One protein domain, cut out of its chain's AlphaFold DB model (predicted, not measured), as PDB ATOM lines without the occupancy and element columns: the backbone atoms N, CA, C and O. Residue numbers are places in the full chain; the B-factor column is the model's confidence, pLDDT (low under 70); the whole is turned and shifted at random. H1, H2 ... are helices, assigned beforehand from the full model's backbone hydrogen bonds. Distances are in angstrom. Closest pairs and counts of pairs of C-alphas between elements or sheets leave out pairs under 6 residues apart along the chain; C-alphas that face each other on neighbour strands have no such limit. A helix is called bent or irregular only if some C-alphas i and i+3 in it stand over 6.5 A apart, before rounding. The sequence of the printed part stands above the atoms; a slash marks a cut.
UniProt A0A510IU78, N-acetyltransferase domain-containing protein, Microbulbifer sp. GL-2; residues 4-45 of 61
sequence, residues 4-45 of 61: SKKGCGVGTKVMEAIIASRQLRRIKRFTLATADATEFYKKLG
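Overview. This is residues 4 to 45 of the 61 residues of the protein "N-acetyltransferase domain-containing protein" of Microbulbifer sp. GL-2 (UniProt A0A510IU78). The longest helix, H1, makes one side of a loose open U, the short helix H2 stands at the turn, and residues 27 to 37, with no named element, run back as the other side to a second short helix, H3, which lies near H1. The ends are not tied closely, and residues 4 to 10 stick out free at the start of the printed part. The printed part has 42 residues with three named helices, in the order H1, H2, H3, and no named strand; the class is all helix. The whole is loose, with a radius of gyration of the C-alphas of 11.5 A, and elongated, spanning 34 by 19 by 14 A.

Arrangement. H1, residues 10 to 20, touches no helix. H2, residues 22 to 26, follows it after a tight link of 1 residue, Ser 21. H1 and H2 are close but not clearly touching, with 1 pair of C-alphas within 8 A; the closest are those of Ile 18 and Leu 24, 7.8 A apart, and the centres are 14.0 A apart. H3, residues 38 to 43, is near H1, with 6 pairs of C-alphas within 10 A but no pair within 8 A. H2 and H3 are apart. In H1 and H3 every O i to N i+4 pair is within hydrogen-bond range; in H2 it is 0 of 1, and 1 of 2 O i to N i+3 pairs is within range. H2 is irregular: C-alphas 23 and 26 are 7.0 A apart.

Along the chain. H1 runs from Val 10, C-alpha at (0.387, -21.298, 6.353), to Ala 20, C-alpha at (15.372, -22.099, 9.815), 15.4 A from first to last C-alpha. H2 runs from Arg 22 to Arg 26, 8.3 A from first to last C-alpha. H3 runs from Thr 38 to Lys 43, 9.0 A from first to last C-alpha, and ends with its C-alpha at (9.424, -13.947, -1.510).

Size, cuts and confidence. The two C-alphas farthest apart are those of Ser 4 and Arg 26, at 35.1 A, and those of the first and last printed residues, Ser 4 and Gly 45, are 25.4 A apart. The printed part runs from residue 4 to residue 45 of a full chain of 61 residues and has no cut. The link from H2 to H3, with 11 residues between them, is long. Residues 4 to 10 stand free, as do residues 20 to 29, of which 22 to 26 belong to H2, and residues 33 to 39. The mean pLDDT of the printed part is 90.6, and no printed residue is under 70.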
ATOM      1  N   SER A   4      -8.787 -24.508   0.723       86.12
ATOM      2  CA  SER A   4      -9.540 -23.627   1.627       86.12
ATOM      3  C   SER A   4      -8.659 -22.810   2.582       86.12
ATOM      4  O   SER A   4      -9.135 -21.876   3.227       86.12
ATOM      5  N   LYS A   5      -7.369 -23.152   2.690       83.69
ATOM      6  CA  LYS A   5      -6.386 -22.477   3.553       83.69
ATOM      7  C   LYS A   5      -5.360 -21.654   2.770       83.69
ATOM      8  O   LYS A   5      -4.415 -21.124   3.366       83.69
ATOM      9  N   LYS A   6      -5.521 -21.525   1.445       84.25
ATOM     10  CA  LYS A   6      -4.700 -20.608   0.637       84.25
ATOM     11  C   LYS A   6      -4.895 -19.166   1.124       84.25
ATOM     12  O   LYS A   6      -5.969 -18.780   1.564       84.25
ATOM     13  N   GLY A   7      -3.827 -18.372   1.085       85.00
ATOM     14  CA  GLY A   7      -3.847 -16.972   1.534       85.00
ATOM     15  C   GLY A   7      -3.730 -16.759   3.050       85.00
ATOM     16  O   GLY A   7      -3.434 -15.650   3.473       85.00
ATOM     17  N   CYS A   8      -3.841 -17.802   3.881       89.62
ATOM     18  CA  CYS A   8      -3.726 -17.676   5.344       89.62
ATOM     19  C   CYS A   8      -2.274 -17.666   5.870       89.62
ATOM     20  O   CYS A   8      -2.044 -17.814   7.071       89.62
ATOM     21  N   GLY A   9      -1.273 -17.579   4.988       89.62
ATOM     22  CA  GLY A   9       0.147 -17.559   5.364       89.62
ATOM     23  C   GLY A   9       0.710 -18.887   5.891       89.62
ATOM     24  O   GLY A   9       1.866 -18.936   6.304       89.62
ATOM     25  N   VAL A  10      -0.064 -19.980   5.865       91.88
ATOM     26  CA  VAL A  10       0.387 -21.298   6.353       91.88
ATOM     27  C   VAL A  10       1.617 -21.776   5.577       91.88
ATOM     28  O   VAL A  10       2.585 -22.218   6.185       91.88
ATOM     29  N   GLY A  11       1.613 -21.632   4.246       91.25
ATOM     30  CA  GLY A  11       2.739 -22.043   3.399       91.25
ATOM     31  C   GLY A  11       4.027 -21.301   3.745       91.25
ATOM     32  O   GLY A  11       5.082 -21.919   3.858       91.25
ATOM     33  N   THR A  12       3.924 -19.992   3.992       93.50
ATOM     34  CA  THR A  12       5.042 -19.151   4.433       93.50
ATOM     35  C   THR A  12       5.621 -19.663   5.748       93.50
ATOM     36  O   THR A  12       6.806 -19.971   5.796       93.50
ATOM     37  N   LYS A  13       4.785 -19.859   6.776       93.69
ATOM     38  CA  LYS A  13       5.234 -20.334   8.098       93.69
ATOM     39  C   LYS A  13       5.914 -21.701   8.037       93.69
ATOM     40  O   LYS A  13       6.913 -21.929   8.716       93.69
ATOM     41  N   VAL A  14       5.378 -22.614   7.225       93.69
ATOM     42  CA  VAL A  14       5.980 -23.938   7.017       93.69
ATOM     43  C   VAL A  14       7.365 -23.795   6.385       93.69
ATOM     44  O   VAL A  14       8.325 -24.371   6.890       93.69
ATOM     45  N   MET A  15       7.493 -22.999   5.323       93.75
ATOM     46  CA  MET A  15       8.781 -22.800   4.658       93.75
ATOM     47  C   MET A  15       9.798 -22.069   5.534       93.75
ATOM     48  O   MET A  15      10.960 -22.464   5.553       93.75
ATOM     49  N   GLU A  16       9.383 -21.064   6.302       92.44
ATOM     50  CA  GLU A  16      10.247 -20.383   7.275       92.44
ATOM     51  C   GLU A  16      10.803 -21.367   8.311       92.44
ATOM     52  O   GLU A  16      12.004 -21.365   8.582       92.44
ATOM     53  N   ALA A  17       9.961 -22.263   8.837       94.19
ATOM     54  CA  ALA A  17      10.395 -23.301   9.768       94.19
ATOM     55  C   ALA A  17      11.374 -24.297   9.121       94.19
ATOM     56  O   ALA A  17      12.375 -24.666   9.741       94.19
ATOM     57  N   ILE A  18      11.118 -24.701   7.869       92.81
ATOM     58  CA  ILE A  18      12.020 -25.567   7.096       92.81
ATOM     59  C   ILE A  18      13.377 -24.879   6.927       92.81
ATOM     60  O   ILE A  18      14.390 -25.436   7.344       92.81
ATOM     61  N   ILE A  19      13.407 -23.655   6.393       89.00
ATOM     62  CA  ILE A  19      14.638 -22.895   6.115       89.00
ATOM     63  C   ILE A  19      15.427 -22.615   7.405       89.00
ATOM     64  O   ILE A  19      16.656 -22.703   7.411       89.00
ATOM     65  N   ALA A  20      14.741 -22.334   8.516       89.88
ATOM     66  CA  ALA A  20      15.372 -22.099   9.815       89.88
ATOM     67  C   ALA A  20      15.897 -23.380  10.496       89.88
ATOM     68  O   ALA A  20      16.623 -23.297  11.499       89.88
ATOM     69  N   SER A  21      15.555 -24.566   9.979       91.81
ATOM     70  CA  SER A  21      15.945 -25.845  10.567       91.81
ATOM     71  C   SER A  21      17.463 -25.988  10.661       91.81
ATOM     72  O   SER A  21      18.213 -25.799   9.700       91.81
ATOM     73  N   ARG A  22      17.938 -26.415  11.839       89.81
ATOM     74  CA  ARG A  22      19.364 -26.689  12.075       89.81
ATOM     75  C   ARG A  22      19.932 -27.729  11.109       89.81
ATOM     76  O   ARG A  22      21.117 -27.659  10.797       89.81
ATOM     77  N   GLN A  23      19.099 -28.649  10.626       88.94
ATOM     78  CA  GLN A  23      19.511 -29.707   9.704       88.94
ATOM     79  C   GLN A  23      19.881 -29.159   8.317       88.94
ATOM     80  O   GLN A  23      20.766 -29.708   7.666       88.94
ATOM     81  N   LEU A  24      19.287 -28.037   7.892       88.75
ATOM     82  CA  LEU A  24      19.580 -27.432   6.590       88.75
ATOM     83  C   LEU A  24      20.773 -26.463   6.621       88.75
ATOM     84  O   LEU A  24      21.259 -26.064   5.569       88.75
ATOM     85  N   ARG A  25      21.321 -26.123   7.799       85.12
ATOM     86  CA  ARG A  25      22.427 -25.146   7.931       85.12
ATOM     87  C   ARG A  25      23.719 -25.533   7.206       85.12
ATOM     88  O   ARG A  25      24.572 -24.679   7.000       85.12
ATOM     89  N   ARG A  26      23.896 -26.811   6.859       87.44
ATOM     90  CA  ARG A  26      25.069 -27.314   6.118       87.44
ATOM     91  C   ARG A  26      24.791 -27.542   4.633       87.44
ATOM     92  O   ARG A  26      25.666 -28.020   3.916       87.44
ATOM     93  N   ILE A  27      23.592 -27.211   4.163       89.69
ATOM     94  CA  ILE A  27      23.215 -27.382   2.765       89.69
ATOM     95  C   ILE A  27      23.650 -26.145   1.985       89.69
ATOM     96  O   ILE A  27      23.220 -25.029   2.257       89.69
ATOM     97  N   LYS A  28      24.500 -26.354   0.979       88.00
ATOM     98  CA  LYS A  28      24.981 -25.285   0.090       88.00
ATOM     99  C   LYS A  28      23.906 -24.799  -0.888       88.00
ATOM    100  O   LYS A  28      23.971 -23.668  -1.362       88.00
ATOM    101  N   ARG A  29      22.964 -25.669  -1.255       89.06
ATOM    102  CA  ARG A  29      21.935 -25.384  -2.256       89.06
ATOM    103  C   ARG A  29      20.670 -26.189  -1.983       89.06
ATOM    104  O   ARG A  29      20.745 -27.404  -1.849       89.06
ATOM    105  N   PHE A  30      19.533 -25.503  -1.964       90.06
ATOM    106  CA  PHE A  30      18.205 -26.096  -1.858       90.06
ATOM    107  C   PHE A  30      17.398 -25.709  -3.101       90.06
ATOM    108  O   PHE A  30      17.258 -24.525  -3.399       90.06
ATOM    109  N   THR A  31      16.943 -26.698  -3.865       91.31
ATOM    110  CA  THR A  31      16.245 -26.516  -5.147       91.31
ATOM    111  C   THR A  31      14.843 -27.095  -5.082       91.31
ATOM    112  O   THR A  31      14.627 -28.116  -4.433       91.31
ATOM    113  N   LEU A  32      13.916 -26.469  -5.802       92.00
ATOM    114  CA  LEU A  32      12.563 -26.964  -6.028       92.00
ATOM    115  C   LEU A  32      12.132 -26.634  -7.457       92.00
ATOM    116  O   LEU A  32      12.666 -25.703  -8.062       92.00
ATOM    117  N   ALA A  33      11.153 -27.378  -7.956       90.00
ATOM    118  CA  ALA A  33      10.429 -27.075  -9.182       90.00
ATOM    119  C   ALA A  33       8.982 -26.715  -8.827       90.00
ATOM    120  O   ALA A  33       8.432 -27.207  -7.839       90.00
ATOM    121  N   THR A  34       8.381 -25.812  -9.594       89.75
ATOM    122  CA  THR A  34       6.990 -25.390  -9.412       89.75
ATOM    123  C   THR A  34       6.418 -24.913 -10.740       89.75
ATOM    124  O   THR A  34       7.142 -24.294 -11.517       89.75
ATOM    125  N   ALA A  35       5.138 -25.189 -10.987       88.50
ATOM    126  CA  ALA A  35       4.443 -24.756 -12.196       88.50
ATOM    127  C   ALA A  35       3.857 -23.339 -12.053       88.50
ATOM    128  O   ALA A  35       3.941 -22.533 -12.973       88.50
ATOM    129  N   ASP A  36       3.284 -23.015 -10.889       89.44
ATOM    130  CA  ASP A  36       2.454 -21.819 -10.696       89.44
ATOM    131  C   ASP A  36       2.791 -21.008  -9.428       89.44
ATOM    132  O   ASP A  36       2.212 -19.947  -9.192       89.44
ATOM    133  N   ALA A  37       3.748 -21.456  -8.609       92.31
ATOM    134  CA  ALA A  37       4.069 -20.818  -7.324       92.31
ATOM    135  C   ALA A  37       5.414 -20.067  -7.301       92.31
ATOM    136  O   ALA A  37       5.953 -19.796  -6.225       92.31
ATOM    137  N   THR A  38       5.970 -19.710  -8.460       94.06
ATOM    138  CA  THR A  38       7.283 -19.044  -8.576       94.06
ATOM    139  C   THR A  38       7.387 -17.783  -7.714       94.06
ATOM    140  O   THR A  38       8.316 -17.647  -6.917       94.06
ATOM    141  N   GLU A  39       6.400 -16.886  -7.792       94.00
ATOM    142  CA  GLU A  39       6.410 -15.619  -7.043       94.00
ATOM    143  C   GLU A  39       6.270 -15.812  -5.527       94.00
ATOM    144  O   GLU A  39       6.759 -15.001  -4.738       94.00
ATOM    145  N   PHE A  40       5.644 -16.907  -5.090       93.62
ATOM    146  CA  PHE A  40       5.609 -17.268  -3.677       93.62
ATOM    147  C   PHE A  40       7.009 -17.642  -3.172       93.62
ATOM    148  O   PHE A  40       7.457 -17.102  -2.161       93.62
ATOM    149  N   TYR A  41       7.731 -18.505  -3.891       94.81
ATOM    150  CA  TYR A  41       9.071 -18.926  -3.478       94.81
ATOM    151  C   TYR A  41      10.119 -17.813  -3.617       94.81
ATOM    152  O   TYR A  41      11.022 -17.736  -2.781       94.81
ATOM    153  N   LYS A  42       9.971 -16.890  -4.580       94.88
ATOM    154  CA  LYS A  42      10.821 -15.685  -4.673       94.88
ATOM    155  C   LYS A  42      10.770 -14.837  -3.398       94.88
ATOM    156  O   LYS A  42      11.813 -14.413  -2.905       94.88
ATOM    157  N   LYS A  43       9.585 -14.663  -2.795       92.94
ATOM    158  CA  LYS A  43       9.424 -13.947  -1.510       92.94
ATOM    159  C   LYS A  43      10.145 -14.624  -0.340       92.94
ATOM    160  O   LYS A  43      10.456 -13.960   0.641       92.94
ATOM    161  N   LEU A  44      10.418 -15.924  -0.448       92.88
ATOM    162  CA  LEU A  44      11.139 -16.720   0.550       92.88
ATOM    163  C   LEU A  44      12.656 -16.783   0.290       92.88
ATOM    164  O   LEU A  44      13.366 -17.503   0.986       92.88
ATOM    165  N   GLY A  45      13.159 -16.049  -0.708       92.50
ATOM    166  CA  GLY A  45      14.584 -15.978  -1.035       92.50
ATOM    167  C   GLY A  45      15.063 -17.007  -2.062       92.50
ATOM    168  O   GLY A  45      16.262 -17.069  -2.341       92.50
TER     169      GLY A  45